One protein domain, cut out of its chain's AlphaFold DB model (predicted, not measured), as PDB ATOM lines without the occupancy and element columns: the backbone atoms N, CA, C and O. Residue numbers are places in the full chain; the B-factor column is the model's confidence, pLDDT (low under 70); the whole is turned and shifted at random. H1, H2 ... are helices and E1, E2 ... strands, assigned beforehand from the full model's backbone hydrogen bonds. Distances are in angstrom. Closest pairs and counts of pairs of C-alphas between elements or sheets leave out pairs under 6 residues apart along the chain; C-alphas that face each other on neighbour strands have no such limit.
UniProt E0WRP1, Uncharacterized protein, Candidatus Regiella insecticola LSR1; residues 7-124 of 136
ATOM      1  N   VAL A   7      25.371 -11.742 -49.195       84.50
ATOM      2  CA  VAL A   7      24.677 -11.954 -47.914       84.50
ATOM      3  C   VAL A   7      24.226 -10.603 -47.364       84.50
ATOM      4  O   VAL A   7      25.067  -9.741 -47.115       84.50
ATOM      5  N   PHE A   8      22.919 -10.407 -47.181       85.69
ATOM      6  CA  PHE A   8      22.346  -9.110 -46.793       85.69
ATOM      7  C   PHE A   8      21.261  -9.223 -45.715       85.69
ATOM      8  O   PHE A   8      20.755 -10.302 -45.424       85.69
ATOM      9  N   ASN A   9      20.852  -8.073 -45.165       80.06
ATOM     10  CA  ASN A   9      19.631  -7.907 -44.364       80.06
ATOM     11  C   ASN A   9      19.493  -8.861 -43.165       80.06
ATOM     12  O   ASN A   9      18.403  -9.351 -42.895       80.06
ATOM     13  N   GLY A  10      20.587  -9.097 -42.438       81.62
ATOM     14  CA  GLY A  10      20.569  -9.921 -41.228       81.62
ATOM     15  C   GLY A  10      20.690 -11.423 -41.476       81.62
ATOM     16  O   GLY A  10      20.466 -12.189 -40.543       81.62
ATOM     17  N   ALA A  11      21.068 -11.842 -42.688       89.56
ATOM     18  CA  ALA A  11      21.354 -13.234 -42.996       89.56
ATOM     19  C   ALA A  11      22.701 -13.683 -42.413       89.56
ATOM     20  O   ALA A  11      23.662 -12.911 -42.354       89.56
ATOM     21  N   TRP A  12      22.789 -14.955 -42.019       91.44
ATOM     22  CA  TRP A  12      23.978 -15.507 -41.362       91.44
ATOM     23  C   TRP A  12      24.506 -16.733 -42.092       91.44
ATOM     24  O   TRP A  12      23.764 -17.684 -42.327       91.44
ATOM     25  N   ILE A  13      25.813 -16.751 -42.362       93.31
ATOM     26  CA  ILE A  13      26.548 -17.968 -42.723       93.31
ATOM     27  C   ILE A  13      27.591 -18.232 -41.641       93.31
ATOM     28  O   ILE A  13      28.451 -17.385 -41.407       93.31
ATOM     29  N   TYR A  14      27.523 -19.382 -40.971       92.62
ATOM     30  CA  TYR A  14      28.421 -19.695 -39.855       92.62
ATOM     31  C   TYR A  14      28.731 -21.194 -39.721       92.62
ATOM     32  O   TYR A  14      28.151 -22.047 -40.392       92.62
ATOM     33  N   GLY A  15      29.689 -21.535 -38.855       93.94
ATOM     34  CA  GLY A  15      30.250 -22.886 -38.773       93.94
ATOM     35  C   GLY A  15      31.191 -23.182 -39.944       93.94
ATOM     36  O   GLY A  15      31.917 -22.306 -40.402       93.94
ATOM     37  N   SER A  16      31.179 -24.416 -40.444       95.19
ATOM     38  CA  SER A  16      31.929 -24.829 -41.642       95.19
ATOM     39  C   SER A  16      31.120 -24.671 -42.938       95.19
ATOM     40  O   SER A  16      31.486 -25.244 -43.966       95.19
ATOM     41  N   ALA A  17      29.993 -23.957 -42.884       95.75
ATOM     42  CA  ALA A  17      29.127 -23.751 -44.029       95.75
ATOM     43  C   ALA A  17      29.688 -22.696 -44.987       95.75
ATOM     44  O   ALA A  17      30.428 -21.792 -44.592       95.75
ATOM     45  N   TRP A  18      29.319 -22.797 -46.262       94.19
ATOM     46  CA  TRP A  18      29.736 -21.826 -47.266       94.19
ATOM     47  C   TRP A  18      28.713 -21.652 -48.385       94.19
ATOM     48  O   TRP A  18      27.980 -22.574 -48.745       94.19
ATOM     49  N   ALA A  19      28.732 -20.450 -48.957       92.62
ATOM     50  CA  ALA A  19      28.032 -20.081 -50.176       92.62
ATOM     51  C   ALA A  19      29.036 -19.570 -51.223       92.62
ATOM     52  O   ALA A  19      30.024 -18.908 -50.862       92.62
ATOM     53  N   ARG A  20      28.791 -19.892 -52.498       92.00
ATOM     54  CA  ARG A  20      29.608 -19.468 -53.650       92.00
ATOM     55  C   ARG A  20      28.765 -19.198 -54.900       92.00
ATOM     56  O   ARG A  20      27.548 -19.344 -54.861       92.00
ATOM     57  N   ASP A  21      29.423 -18.870 -56.009       92.00
ATOM     58  CA  ASP A  21      28.804 -18.584 -57.314       92.00
ATOM     59  C   ASP A  21      27.817 -17.406 -57.231       92.00
ATOM     60  O   ASP A  21      28.109 -16.442 -56.536       92.00
ATOM     61  N   GLN A  22      26.674 -17.454 -57.919       91.62
ATOM     62  CA  GLN A  22      25.645 -16.403 -57.938       91.62
ATOM     63  C   GLN A  22      24.605 -16.602 -56.821       91.62
ATOM     64  O   GLN A  22      23.407 -16.416 -57.029       91.62
ATOM     65  N   THR A  23      25.054 -17.026 -55.636       93.19
ATOM     66  CA  THR A  23      24.158 -17.285 -54.501       93.19
ATOM     67  C   THR A  23      23.716 -15.979 -53.835       93.19
ATOM     68  O   THR A  23      24.544 -15.118 -53.538       93.19
ATOM     69  N   GLN A  24      22.427 -15.857 -53.522       93.81
ATOM     70  CA  GLN A  24      21.851 -14.730 -52.787       93.81
ATOM     71  C   GLN A  24      21.231 -15.222 -51.477       93.81
ATOM     72  O   GLN A  24      20.364 -16.089 -51.484       93.81
ATOM     73  N   ILE A  25      21.676 -14.694 -50.339       93.62
ATOM     74  CA  ILE A  25      21.112 -15.031 -49.026       93.62
ATOM     75  C   ILE A  25      20.729 -13.726 -48.335       93.62
ATOM     76  O   ILE A  25      21.565 -12.849 -48.130       93.62
ATOM     77  N   GLN A  26      19.455 -13.574 -47.992       93.81
ATOM     78  CA  GLN A  26      18.922 -12.318 -47.469       93.81
ATOM     79  C   GLN A  26      17.850 -12.530 -46.396       93.81
ATOM     80  O   GLN A  26      17.325 -13.626 -46.228       93.81
ATOM     81  N   GLY A  27      17.494 -11.460 -45.687       91.31
ATOM     82  CA  GLY A  27      16.504 -11.510 -44.610       91.31
ATOM     83  C   GLY A  27      17.027 -12.286 -43.401       91.31
ATOM     84  O   GLY A  27      18.219 -12.277 -43.123       91.31
ATOM     85  N   GLU A  28      16.155 -13.006 -42.701       92.75
ATOM     86  CA  GLU A  28      16.528 -13.823 -41.535       92.75
ATOM     87  C   GLU A  28      17.095 -15.206 -41.911       92.75
ATOM     88  O   GLU A  28      17.199 -16.087 -41.053       92.75
ATOM     89  N   ALA A  29      17.467 -15.418 -43.179       94.75
ATOM     90  CA  ALA A  29      17.953 -16.700 -43.664       94.75
ATOM     91  C   ALA A  29      19.280 -17.096 -42.992       94.75
ATOM     92  O   ALA A  29      20.194 -16.282 -42.816       94.75
ATOM     93  N   ARG A  30      19.407 -18.377 -42.634       95.75
ATOM     94  CA  ARG A  30      20.590 -18.914 -41.946       95.75
ATOM     95  C   ARG A  30      21.157 -20.123 -42.668       95.75
ATOM     96  O   ARG A  30      20.448 -21.091 -42.929       95.75
ATOM     97  N   VAL A  31      22.465 -20.098 -42.906       96.88
ATOM     98  CA  VAL A  31      23.233 -21.205 -43.480       96.88
ATOM     99  C   VAL A  31      24.311 -21.638 -42.496       96.88
ATOM    100  O   VAL A  31      25.197 -20.859 -42.156       96.88
ATOM    101  N   TYR A  32      24.249 -22.872 -42.000       96.25
ATOM    102  CA  TYR A  32      25.141 -23.294 -40.918       96.25
ATOM    103  C   TYR A  32      25.497 -24.781 -40.916       96.25
ATOM    104  O   TYR A  32      25.078 -25.562 -41.769       96.25
ATOM    105  N   GLY A  33      26.351 -25.188 -39.974       96.19
ATOM    106  CA  GLY A  33      26.874 -26.553 -39.899       96.19
ATOM    107  C   GLY A  33      27.961 -26.798 -40.945       96.19
ATOM    108  O   GLY A  33      29.002 -26.149 -40.914       96.19
ATOM    109  N   ARG A  34      27.738 -27.749 -41.853       96.62
ATOM    110  CA  ARG A  34      28.599 -28.091 -43.002       96.62
ATOM    111  C   ARG A  34      27.861 -27.897 -44.338       96.62
ATOM    112  O   ARG A  34      28.220 -28.531 -45.332       96.62
ATOM    113  N   ALA A  35      26.821 -27.062 -44.345       97.19
ATOM    114  CA  ALA A  35      25.988 -26.814 -45.511       97.19
ATOM    115  C   ALA A  35      26.780 -26.163 -46.652       97.19
ATOM    116  O   ALA A  35      27.681 -25.350 -46.429       97.19
ATOM    117  N   ARG A  36      26.429 -26.525 -47.887       96.31
ATOM    118  CA  ARG A  36      27.089 -26.053 -49.108       96.31
ATOM    119  C   ARG A  36      26.041 -25.499 -50.056       96.31
ATOM    120  O   ARG A  36      25.168 -26.247 -50.490       96.31
ATOM    121  N   VAL A  37      26.145 -24.217 -50.381       96.00
ATOM    122  CA  VAL A  37      25.216 -23.525 -51.283       96.00
ATOM    123  C   VAL A  37      25.990 -22.994 -52.486       96.00
ATOM    124  O   VAL A  37      27.010 -22.320 -52.335       96.00
ATOM    125  N   MET A  38      25.555 -23.353 -53.689       94.19
ATOM    126  CA  MET A  38      26.229 -22.993 -54.938       94.19
ATOM    127  C   MET A  38      25.242 -22.889 -56.110       94.19
ATOM    128  O   MET A  38      24.097 -23.329 -56.004       94.19
ATOM    129  N   GLY A  39      25.689 -22.352 -57.247       91.12
ATOM    130  CA  GLY A  39      24.826 -22.043 -58.395       91.12
ATOM    131  C   GLY A  39      24.095 -20.699 -58.267       91.12
ATOM    132  O   GLY A  39      24.660 -19.739 -57.744       91.12
ATOM    133  N   ARG A  40      22.852 -20.624 -58.766       92.94
ATOM    134  CA  ARG A  40      21.957 -19.451 -58.674       92.94
ATOM    135  C   ARG A  40      20.920 -19.650 -57.562       92.94
ATOM    136  O   ARG A  40      19.724 -19.447 -57.758       92.94
ATOM    137  N   ALA A  41      21.380 -20.124 -56.407       93.44
ATOM    138  CA  ALA A  41      20.514 -20.367 -55.264       93.44
ATOM    139  C   ALA A  41      20.150 -19.045 -54.574       93.44
ATOM    140  O   ALA A  41      21.018 -18.213 -54.315       93.44
ATOM    141  N   SER A  42      18.878 -18.880 -54.230       94.69
ATOM    142  CA  SER A  42      18.363 -17.788 -53.415       94.69
ATOM    143  C   SER A  42      17.772 -18.354 -52.127       94.69
ATOM    144  O   SER A  42      17.032 -19.336 -52.164       94.69
ATOM    145  N   ALA A  43      18.113 -17.762 -50.987       94.69
ATOM    146  CA  ALA A  43      17.502 -18.066 -49.701       94.69
ATOM    147  C   ALA A  43      17.051 -16.768 -49.028       94.69
ATOM    148  O   ALA A  43      17.836 -15.831 -48.863       94.69
ATOM    149  N   SER A  44      15.781 -16.708 -48.642       92.75
ATOM    150  CA  SER A  44      15.177 -15.539 -48.009       92.75
ATOM    151  C   SER A  44      14.204 -15.935 -46.892       92.75
ATOM    152  O   SER A  44      14.083 -17.117 -46.555       92.75
ATOM    153  N   GLY A  45      13.554 -14.954 -46.259       89.25
ATOM    154  CA  GLY A  45      12.643 -15.194 -45.137       89.25
ATOM    155  C   GLY A  45      13.364 -15.728 -43.896       89.25
ATOM    156  O   GLY A  45      14.474 -15.304 -43.594       89.25
ATOM    157  N   GLN A  46      12.732 -16.662 -43.188       90.00
ATOM    158  CA  GLN A  46      13.275 -17.392 -42.032       90.00
ATOM    159  C   GLN A  46      13.825 -18.773 -42.440       90.00
ATOM    160  O   GLN A  46      13.702 -19.756 -41.694       90.00
ATOM    161  N   SER A  47      14.367 -18.883 -43.656       92.94
ATOM    162  CA  SER A  47      14.810 -20.164 -44.197       92.94
ATOM    163  C   SER A  47      16.092 -20.631 -43.512       92.94
ATOM    164  O   SER A  47      16.960 -19.839 -43.136       92.94
ATOM    165  N   HIS A  48      16.213 -21.941 -43.322       95.19
ATOM    166  CA  HIS A  48      17.375 -22.550 -42.685       95.19
ATOM    167  C   HIS A  48      17.962 -23.627 -43.594       95.19
ATOM    168  O   HIS A  48      17.290 -24.600 -43.934       95.19
ATOM    169  N   ILE A  49      19.239 -23.475 -43.941       96.94
ATOM    170  CA  ILE A  49      20.035 -24.475 -44.654       96.94
ATOM    171  C   ILE A  49      21.123 -24.954 -43.700       96.94
ATOM    172  O   ILE A  49      21.959 -24.167 -43.258       96.94
ATOM    173  N   PHE A  50      21.131 -26.232 -43.345       96.25
ATOM    174  CA  PHE A  50      21.969 -26.682 -42.236       96.25
ATOM    175  C   PHE A  50      22.490 -28.108 -42.382       96.25
ATOM    176  O   PHE A  50      22.297 -28.769 -43.403       96.25
ATOM    177  N   SER A  51      23.185 -28.591 -41.345       96.25
ATOM    178  CA  SER A  51      23.774 -29.934 -41.317       96.25
ATOM    179  C   SER A  51      24.728 -30.116 -42.509       96.25
ATOM    180  O   SER A  51      25.593 -29.270 -42.722       96.25
ATOM    181  N   THR A  52      24.620 -31.195 -43.276       96.94
ATOM    182  CA  THR A  52      25.429 -31.474 -44.478       96.94
ATOM    183  C   THR A  52      24.662 -31.242 -45.786       96.94
ATOM    184  O   THR A  52      25.002 -31.838 -46.812       96.94
ATOM    185  N   ALA A  53      23.615 -30.407 -45.757       97.25
ATOM    186  CA  ALA A  53      22.798 -30.100 -46.926       97.25
ATOM    187  C   ALA A  53      23.633 -29.535 -48.085       97.25
ATOM    188  O   ALA A  53      24.540 -28.719 -47.889       97.25
ATOM    189  N   GLN A  54      23.304 -29.969 -49.300       97.12
ATOM    190  CA  GLN A  54      23.914 -29.502 -50.536       97.12
ATOM    191  C   GLN A  54      22.836 -28.914 -51.442       97.12
ATOM    192  O   GLN A  54      21.932 -29.627 -51.886       97.12
ATOM    193  N   LEU A  55      22.955 -27.616 -51.707       95.88
ATOM    194  CA  LEU A  55      22.146 -26.890 -52.675       95.88
ATOM    195  C   LEU A  55      23.005 -26.540 -53.886       95.88
ATOM    196  O   LEU A  55      24.038 -25.888 -53.728       95.88
ATOM    197  N   CYS A  56      22.589 -26.964 -55.076       91.50
ATOM    198  CA  CYS A  56      23.300 -26.676 -56.318       91.50
ATOM    199  C   CYS A  56      22.345 -26.391 -57.483       91.50
ATOM    200  O   CYS A  56      21.665 -27.288 -57.949       91.50
ATOM    201  N   GLY A  57      22.334 -25.169 -58.009       89.44
ATOM    202  CA  GLY A  57      21.545 -24.833 -59.202       89.44
ATOM    203  C   GLY A  57      20.557 -23.703 -58.957       89.44
ATOM    204  O   GLY A  57      20.855 -22.789 -58.191       89.44
ATOM    205  N   ASP A  58      19.410 -23.767 -59.630       92.94
ATOM    206  CA  ASP A  58      18.369 -22.738 -59.589       92.94
ATOM    207  C   ASP A  58      17.343 -23.115 -58.519       92.94
ATOM    208  O   ASP A  58      16.392 -23.861 -58.767       92.94
ATOM    209  N   VAL A  59      17.598 -22.657 -57.294       93.81
ATOM    210  CA  VAL A  59      16.823 -23.017 -56.099       93.81
ATOM    211  C   VAL A  59      16.379 -21.746 -55.392       93.81
ATOM    212  O   VAL A  59      17.199 -20.856 -55.196       93.81
ATOM    213  N   ILE A  60      15.116 -21.661 -54.981       94.75
ATOM    214  CA  ILE A  60      14.551 -20.486 -54.306       94.75
ATOM    215  C   ILE A  60      13.922 -20.912 -52.979       94.75
ATOM    216  O   ILE A  60      12.757 -21.289 -52.923       94.75
ATOM    217  N   LEU A  61      14.691 -20.860 -51.893       94.44
ATOM    218  CA  LEU A  61      14.159 -21.108 -50.557       94.44
ATOM    219  C   LEU A  61      13.555 -19.828 -49.985       94.44
ATOM    220  O   LEU A  61      14.242 -18.819 -49.820       94.44
ATOM    221  N   GLU A  62      12.286 -19.892 -49.613       89.38
ATOM    222  CA  GLU A  62      11.549 -18.762 -49.052       89.38
ATOM    223  C   GLU A  62      10.954 -19.118 -47.690       89.38
ATOM    224  O   GLU A  62      10.928 -20.282 -47.267       89.38
ATOM    225  N   ASP A  63      10.494 -18.088 -46.990       88.31
ATOM    226  CA  ASP A  63       9.776 -18.192 -45.727       88.31
ATOM    227  C   ASP A  63      10.439 -19.118 -44.700       88.31
ATOM    228  O   ASP A  63      11.583 -18.905 -44.325       88.31
ATOM    229  N   LYS A  64       9.729 -20.132 -44.198       88.31
ATOM    230  CA  LYS A  64      10.187 -21.054 -43.153       88.31
ATOM    231  C   LYS A  64      10.747 -22.357 -43.718       88.31
ATOM    232  O   LYS A  64      10.713 -23.381 -43.038       88.31
ATOM    233  N   THR A  65      11.236 -22.347 -44.955       92.75
ATOM    234  CA  THR A  65      11.804 -23.545 -45.581       92.75
ATOM    235  C   THR A  65      13.030 -24.028 -44.806       92.75
ATOM    236  O   THR A  65      13.948 -23.253 -44.527       92.75
ATOM    237  N   ARG A  66      13.062 -25.316 -44.449       94.50
ATOM    238  CA  ARG A  66      14.162 -25.925 -43.686       94.50
ATOM    239  C   ARG A  66      14.751 -27.104 -44.452       94.50
ATOM    240  O   ARG A  66      14.102 -28.136 -44.591       94.50
ATOM    241  N   ILE A  67      15.984 -26.951 -44.931       96.31
ATOM    242  CA  ILE A  67      16.716 -27.969 -45.692       96.31
ATOM    243  C   ILE A  67      17.949 -28.405 -44.897       96.31
ATOM    244  O   ILE A  67      18.846 -27.606 -44.625       96.31
ATOM    245  N   GLY A  68      18.004 -29.684 -44.533       94.19
ATOM    246  CA  GLY A  68      19.027 -30.231 -43.640       94.19
ATOM    247  C   GLY A  68      19.470 -31.641 -44.018       94.19
ATOM    248  O   GLY A  68      19.279 -32.081 -45.139       94.19
ATOM    249  N   ASP A  69      20.106 -32.343 -43.084       90.44
ATOM    250  CA  ASP A  69      20.355 -33.795 -43.091       90.44
ATOM    251  C   ASP A  69      20.639 -34.466 -44.432       90.44
ATOM    252  O   ASP A  69      19.848 -35.248 -44.965       90.44
ATOM    253  N   GLN A  70      21.838 -34.206 -44.956       95.19
ATOM    254  CA  GLN A  70      22.300 -34.761 -46.228       95.19
ATOM    255  C   GLN A  70      21.355 -34.460 -47.404       95.19
ATOM    256  O   GLN A  70      21.384 -35.180 -48.400       95.19
ATOM    257  N   ALA A  71      20.533 -33.407 -47.333       96.81
ATOM    258  CA  ALA A  71      19.713 -32.976 -48.457       96.81
ATOM    259  C   ALA A  71      20.556 -32.772 -49.720       96.81
ATOM    260  O   ALA A  71      21.711 -32.329 -49.660       96.81
ATOM    261  N   ARG A  72      19.948 -33.070 -50.869       96.31
ATOM    262  CA  ARG A  72      20.481 -32.770 -52.198       96.31
ATOM    263  C   ARG A  72      19.409 -32.069 -53.027       96.31
ATOM    264  O   ARG A  72      18.614 -32.705 -53.724       96.31
ATOM    265  N   VAL A  73      19.411 -30.745 -52.964       95.75
ATOM    266  CA  VAL A  73      18.420 -29.888 -53.618       95.75
ATOM    267  C   VAL A  73      19.082 -29.202 -54.804       95.75
ATOM    268  O   VAL A  73      19.973 -28.378 -54.625       95.75
ATOM    269  N   ALA A  74      18.671 -29.573 -56.016       93.75
ATOM    270  CA  ALA A  74      19.229 -29.009 -57.243       93.75
ATOM    271  C   ALA A  74      18.230 -28.174 -58.055       93.75
ATOM    272  O   ALA A  74      18.596 -27.480 -58.997       93.75
ATOM    273  N   SER A  75      16.954 -28.259 -57.684       93.50
ATOM    274  CA  SER A  75      15.857 -27.492 -58.260       93.50
ATOM    275  C   SER A  75      14.741 -27.343 -57.228       93.50
ATOM    276  O   SER A  75      14.692 -28.091 -56.243       93.50
ATOM    277  N   ASN A  76      13.804 -26.435 -57.492       90.19
ATOM    278  CA  ASN A  76      12.603 -26.245 -56.671       90.19
ATOM    279  C   ASN A  76      11.709 -27.495 -56.580       90.19
ATOM    280  O   ASN A  76      10.902 -27.594 -55.669       90.19
ATOM    281  N   ALA A  77      11.876 -28.479 -57.471       90.81
ATOM    282  CA  ALA A  77      11.131 -29.738 -57.425       90.81
ATOM    283  C   ALA A  77      11.680 -30.749 -56.396       90.81
ATOM    284  O   ALA A  77      11.084 -31.799 -56.181       90.81
ATOM    285  N   HIS A  78      12.839 -30.485 -55.779       93.38
ATOM    286  CA  HIS A  78      13.468 -31.421 -54.832       93.38
ATOM    287  C   HIS A  78      12.987 -31.265 -53.388       93.38
ATOM    288  O   HIS A  78      13.411 -32.041 -52.525       93.38
ATOM    289  N   TYR A  79      12.158 -30.263 -53.111       94.50
ATOM    290  CA  TYR A  79      11.563 -30.054 -51.804       94.50
ATOM    291  C   TYR A  79      10.141 -29.518 -51.937       94.50
ATOM    292  O   TYR A  79       9.743 -28.987 -52.968       94.50
ATOM    293  N   LEU A  80       9.385 -29.664 -50.859       93.44
ATOM    294  CA  LEU A  80       8.055 -29.107 -50.702       93.44
ATOM    295  C   LEU A  80       7.950 -28.555 -49.288       93.44
ATOM    296  O   LEU A  80       8.181 -29.291 -48.329       93.44
ATOM    297  N   THR A  81       7.561 -27.292 -49.160       90.25
ATOM    298  CA  THR A  81       7.222 -26.691 -47.870       90.25
ATOM    299  C   THR A  81       5.721 -26.463 -47.804       90.25
ATOM    300  O   THR A  81       5.150 -25.786 -48.655       90.25
ATOM    301  N   VAL A  82       5.079 -27.039 -46.790       87.38
ATOM    302  CA  VAL A  82       3.644 -26.902 -46.537       87.38
ATOM    303  C   VAL A  82       3.437 -26.181 -45.215       87.38
ATOM    304  O   VAL A  82       4.001 -26.552 -44.185       87.38
ATOM    305  N   TRP A  83       2.588 -25.159 -45.249       79.06
ATOM    306  CA  TRP A  83       2.102 -24.477 -44.059       79.06
ATOM    307  C   TRP A  83       0.901 -25.229 -43.508       79.06
ATOM    308  O   TRP A  83      -0.097 -25.413 -44.207       79.06
ATOM    309  N   LEU A  84       0.980 -25.655 -42.250       69.12
ATOM    310  CA  LEU A  84      -0.163 -26.278 -41.601       69.12
ATOM    311  C   LEU A  84      -1.170 -25.183 -41.232       69.12
ATOM    312  O   LEU A  84      -0.888 -24.286 -40.436       69.12
ATOM    313  N   ILE A  85      -2.349 -25.235 -41.853       51.69
ATOM    314  CA  ILE A  85      -3.432 -24.278 -41.617       51.69
ATOM    315  C   ILE A  85      -3.962 -24.499 -40.195       51.69
ATOM    316  O   ILE A  85      -4.437 -25.585 -39.876       51.69
ATOM    317  N   GLY A  86      -3.898 -23.471 -39.343       54.53
ATOM    318  CA  GLY A  86      -4.538 -23.491 -38.022       54.53
ATOM    319  C   GLY A  86      -3.725 -22.913 -36.865       54.53
ATOM    320  O   GLY A  86      -4.333 -22.567 -35.860       54.53
ATOM    321  N   GLN A  87      -2.403 -22.733 -36.985       51.50
ATOM    322  CA  GLN A  87      -1.572 -21.999 -36.013       51.50
ATOM    323  C   GLN A  87      -0.405 -21.294 -36.724       51.50
ATOM    324  O   GLN A  87       0.231 -21.854 -37.612       51.50
ATOM    325  N   ARG A  88      -0.115 -20.047 -36.330       49.88
ATOM    326  CA  ARG A  88       0.709 -19.053 -37.058       49.88
ATOM    327  C   ARG A  88       2.192 -19.394 -37.285       49.88
ATOM    328  O   ARG A  88       2.924 -18.518 -37.746       49.88
ATOM    329  N   GLN A  89       2.686 -20.585 -36.940       55.59
ATOM    330  CA  GLN A  89       4.136 -20.801 -36.894       55.59
ATOM    331  C   GLN A  89       4.691 -22.116 -37.450       55.59
ATOM    332  O   GLN A  89       5.904 -22.143 -37.652       55.59
ATOM    333  N   HIS A  90       3.870 -23.110 -37.797       73.56
ATOM    334  CA  HIS A  90       4.361 -24.449 -38.142       73.56
ATOM    335  C   HIS A  90       4.391 -24.699 -39.657       73.56
ATOM    336  O   HIS A  90       3.351 -24.812 -40.307       73.56
ATOM    337  N   ALA A  91       5.601 -24.805 -40.209       84.06
ATOM    338  CA  ALA A  91       5.839 -25.261 -41.575       84.06
ATOM    339  C   ALA A  91       6.530 -26.627 -41.548       84.06
ATOM    340  O   ALA A  91       7.412 -26.867 -40.720       84.06
ATOM    341  N   VAL A  92       6.144 -27.506 -42.471       89.31
ATOM    342  CA  VAL A  92       6.799 -28.796 -42.699       89.31
ATOM    343  C   VAL A  92       7.482 -28.746 -44.055       89.31
ATOM    344  O   VAL A  92       6.855 -28.391 -45.046       89.31
ATOM    345  N   THR A  93       8.767 -29.080 -44.102       93.56
ATOM    346  CA  THR A  93       9.549 -29.177 -45.335       93.56
ATOM    347  C   THR A  93       9.943 -30.627 -45.573       93.56
ATOM    348  O   THR A  93      10.656 -31.209 -44.761       93.56
ATOM    349  N   ALA A  94       9.507 -31.201 -46.688       95.44
ATOM    350  CA  ALA A  94      10.000 -32.478 -47.188       95.44
ATOM    351  C   ALA A  94      11.065 -32.232 -48.263       95.44
ATOM    352  O   ALA A  94      10.912 -31.313 -49.063       95.44
ATOM    353  N   PHE A  95      12.138 -33.023 -48.300       95.88
ATOM    354  CA  PHE A  95      13.234 -32.847 -49.257       95.88
ATOM    355  C   PHE A  95      13.950 -34.156 -49.594       95.88
ATOM    356  O   PHE A  95      14.050 -35.068 -48.771       95.88
ATOM    357  N   LYS A  96      14.517 -34.233 -50.802       95.31
ATOM    358  CA  LYS A  96      15.340 -35.372 -51.233       95.31
ATOM    359  C   LYS A  96      16.713 -35.376 -50.554       95.31
ATOM    360  O   LYS A  96      17.413 -34.358 -50.545       95.31
ATOM    361  N   ARG A  97      17.133 -36.535 -50.044       96.19
ATOM    362  CA  ARG A  97      18.447 -36.767 -49.419       96.19
ATOM    363  C   ARG A  97      19.433 -37.430 -50.386       96.19
ATOM    364  O   ARG A  97      19.065 -37.927 -51.450       96.19
ATOM    365  N   GLN A  98      20.718 -37.393 -50.036       94.94
ATOM    366  CA  GLN A  98      21.812 -37.982 -50.823       94.94
ATOM    367  C   GLN A  98      21.669 -39.499 -51.004       94.94
ATOM    368  O   GLN A  98      22.026 -40.003 -52.067       94.94
ATOM    369  N   ASP A  99      21.120 -40.193 -50.005       94.38
ATOM    370  CA  ASP A  99      20.854 -41.638 -50.006       94.38
ATOM    371  C   ASP A  99      19.595 -42.039 -50.803       94.38
ATOM    372  O   ASP A  99      19.297 -43.221 -50.934       94.38
ATOM    373  N   GLY A 100      18.868 -41.067 -51.363       92.75
ATOM    374  CA  GLY A 100      17.634 -41.292 -52.116       92.75
ATOM    375  C   GLY A 100      16.359 -41.274 -51.272       92.75
ATOM    376  O   GLY A 100      15.279 -41.226 -51.856       92.75
ATOM    377  N   THR A 101      16.462 -41.238 -49.941       95.31
ATOM    378  CA  THR A 101      15.302 -41.117 -49.048       95.31
ATOM    379  C   THR A 101      14.735 -39.694 -49.040       95.31
ATOM    380  O   THR A 101      15.366 -38.738 -49.512       95.31
ATOM    381  N   ILE A 102      13.530 -39.542 -48.489       95.75
ATOM    382  CA  ILE A 102      12.921 -38.237 -48.227       95.75
ATOM    383  C   ILE A 102      13.082 -37.908 -46.744       95.75
ATOM    384  O   ILE A 102      12.654 -38.675 -45.881       95.75
ATOM    385  N   GLY A 103      13.715 -36.773 -46.453       95.56
ATOM    386  CA  GLY A 103      13.713 -36.169 -45.123       95.56
ATOM    387  C   GLY A 103      12.491 -35.277 -44.954       95.56
ATOM    388  O   GLY A 103      12.063 -34.635 -45.912       95.56
ATOM    389  N   VAL A 104      11.937 -35.233 -43.748       93.94
ATOM    390  CA  VAL A 104      10.813 -34.380 -43.364       93.94
ATOM    391  C   VAL A 104      11.201 -33.607 -42.112       93.94
ATOM    392  O   VAL A 104      11.513 -34.179 -41.067       93.94
ATOM    393  N   HIS A 105      11.165 -32.286 -42.224       91.75
ATOM    394  CA  HIS A 105      11.535 -31.366 -41.166       91.75
ATOM    395  C   HIS A 105      10.356 -30.478 -40.783       91.75
ATOM    396  O   HIS A 105       9.790 -29.799 -41.634       91.75
ATOM    397  N   GLY A 106      10.042 -30.400 -39.494       87.00
ATOM    398  CA  GLY A 106       9.049 -29.478 -38.946       87.00
ATOM    399  C   GLY A 106       9.558 -28.776 -37.694       87.00
ATOM    400  O   GLY A 106      10.765 -28.658 -37.476       87.00
ATOM    401  N   ASP A 107       8.649 -28.269 -36.870       79.94
ATOM    402  CA  ASP A 107       9.008 -27.757 -35.550       79.94
ATOM    403  C   ASP A 107       9.141 -28.914 -34.562       79.94
ATOM    404  O   ASP A 107       8.181 -29.628 -34.288       79.94
ATOM    405  N   GLY A 108      10.353 -29.107 -34.042       82.19
ATOM    406  CA  GLY A 108      10.651 -30.139 -33.047       82.19
ATOM    407  C   GLY A 108      10.931 -31.532 -33.613       82.19
ATOM    408  O   GLY A 108      11.249 -32.430 -32.840       82.19
ATOM    409  N   PHE A 109      10.872 -31.722 -34.933       86.81
ATOM    410  CA  PHE A 109      11.210 -32.999 -35.555       86.81
ATOM    411  C   PHE A 109      11.973 -32.833 -36.863       86.81
ATOM    412  O   PHE A 109      11.786 -31.880 -37.623       86.81
ATOM    413  N   ASN A 110      12.828 -33.817 -37.110       90.00
ATOM    414  CA  ASN A 110      13.627 -33.962 -38.308       90.00
ATOM    415  C   ASN A 110      13.887 -35.460 -38.493       90.00
ATOM    416  O   ASN A 110      14.704 -36.046 -37.784       90.00
ATOM    417  N   ILE A 111      13.083 -36.087 -39.344       92.19
ATOM    418  CA  ILE A 111      12.969 -37.544 -39.472       92.19
ATOM    419  C   ILE A 111      12.813 -37.926 -40.946       92.19
ATOM    420  O   ILE A 111      12.687 -37.066 -41.814       92.19
ATOM    421  N   THR A 112      12.845 -39.216 -41.259       94.44
ATOM    422  CA  THR A 112      12.520 -39.697 -42.613       94.44
ATOM    423  C   THR A 112      11.015 -39.636 -42.880       94.44
ATOM    424  O   THR A 112      10.218 -39.591 -41.943       94.44
ATOM    425  N   LEU A 113      10.611 -39.659 -44.152       91.62
ATOM    426  CA  LEU A 113       9.197 -39.742 -44.527       91.62
ATOM    427  C   LEU A 113       8.521 -40.981 -43.931       91.62
ATOM    428  O   LEU A 113       7.417 -40.855 -43.419       91.62
ATOM    429  N   ASP A 114       9.195 -42.133 -43.926       91.44
ATOM    430  CA  ASP A 114       8.650 -43.365 -43.342       91.44
ATOM    431  C   ASP A 114       8.373 -43.184 -41.844       91.44
ATOM    432  O   ASP A 114       7.253 -43.383 -41.389       91.44
ATOM    433  N   GLN A 115       9.347 -42.660 -41.094       91.00
ATOM    434  CA  GLN A 115       9.174 -42.355 -39.668       91.00
ATOM    435  C   GLN A 115       8.085 -41.304 -39.414       91.00
ATOM    436  O   GLN A 115       7.387 -41.369 -38.401       91.00
ATOM    437  N   PHE A 116       7.951 -40.316 -40.304       88.50
ATOM    438  CA  PHE A 116       6.912 -39.289 -40.218       88.50
ATOM    439  C   PHE A 116       5.518 -39.880 -40.433       88.50
ATOM    440  O   PHE A 116       4.585 -39.566 -39.695       88.50
ATOM    441  N   LEU A 117       5.377 -40.775 -41.410       85.94
ATOM    442  CA  LEU A 117       4.138 -41.503 -41.647       85.94
ATOM    443  C   LEU A 117       3.811 -42.416 -40.461       85.94
ATOM    444  O   LEU A 117       2.684 -42.370 -39.973       85.94
ATOM    445  N   ASP A 118       4.791 -43.147 -39.928       86.88
ATOM    446  CA  ASP A 118       4.616 -43.981 -38.733       86.88
ATOM    447  C   ASP A 118       4.112 -43.160 -37.538       86.88
ATOM    448  O   ASP A 118       3.199 -43.585 -36.832       86.88
ATOM    449  N   THR A 119       4.647 -41.951 -37.326       81.50
ATOM    450  CA  THR A 119       4.192 -41.078 -36.228       81.50
ATOM    451  C   THR A 119       2.747 -40.624 -36.408       81.50
ATOM    452  O   THR A 119       1.998 -40.600 -35.432       81.50
ATOM    453  N   ILE A 120       2.327 -40.299 -37.633       74.75
ATOM    454  CA  ILE A 120       0.941 -39.899 -37.919       74.75
ATOM    455  C   ILE A 120      -0.017 -41.088 -37.770       74.75
ATOM    456  O   ILE A 120      -1.090 -40.938 -37.186       74.75
ATOM    457  N   PHE A 121       0.362 -42.273 -38.256       70.44
ATOM    458  CA  PHE A 121      -0.482 -43.466 -38.180       70.44
ATOM    459  C   PHE A 121      -0.609 -44.018 -36.754       70.44
ATOM    460  O   PHE A 121      -1.685 -44.479 -36.379       70.44
ATOM    461  N   LEU A 122       0.443 -43.931 -35.933       66.50
ATOM    462  CA  LEU A 122       0.398 -44.350 -34.526       66.50
ATOM    463  C   LEU A 122      -0.388 -43.378 -33.637       66.50
ATOM    464  O   LEU A 122      -0.951 -43.792 -32.624       66.50
ATOM    465  N   ALA A 123      -0.436 -42.091 -33.992       62.78
ATOM    466  CA  ALA A 123      -1.048 -41.075 -33.146       62.78
ATOM    467  C   ALA A 123      -2.587 -41.134 -33.104       62.78
ATOM    468  O   ALA A 123      -3.161 -40.546 -32.187       62.78
ATOM    469  N   ASN A 124      -3.270 -41.799 -34.055       52.81
ATOM    470  CA  ASN A 124      -4.745 -41.857 -34.184       52.81
ATOM    471  C   ASN A 124      -5.473 -40.498 -34.026       52.81
ATOM    472  O   ASN A 124      -6.688 -40.435 -33.839       52.81
TER     473      ASN A 124
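This is residues 7 to 124 of the 136 residues of an uncharacterized protein of Candidatus Regiella insecticola LSR1 (UniProt E0WRP1). With little regular structure, residues 7 to 75 wind in stacked turns, parallel strands E1, E2, E3 forming one side; antiparallel sheet E4, E5, E6, E7 follows at one end, and residues 118 to 124 stick out. The 118 printed residues are compact, radius of gyration of the C-alphas 13.9 A, spanning 46 by 33 by 25 A; 42 lie in seven named strands, then one helix, class mixed.

E1 is residues 36 to 39, beginning at C-alpha 36 (27.089, -26.053, -49.108), E2 54 to 58, E3 72 to 75, E4 79 to 83, E5 91 to 96, 16.9 A long, E6 102 to 105, E7 110 to 112, and H1 113 to 123, ending at C-alpha 123 (-1.048, -41.075, -33.146).

E1 and E2 are parallel, N 55 and O 36 2.9 A apart. E4 to E7 form a meander, each the antiparallel neighbour of the one before; N 82 and O 92 are 2.8 A apart. H1 stands up from this sheet over E7, every O i to N i+4 pair within hydrogen-bond range.

The printed part has no cut; residues 84 to 89 and 122 to 124 are under pLDDT 70.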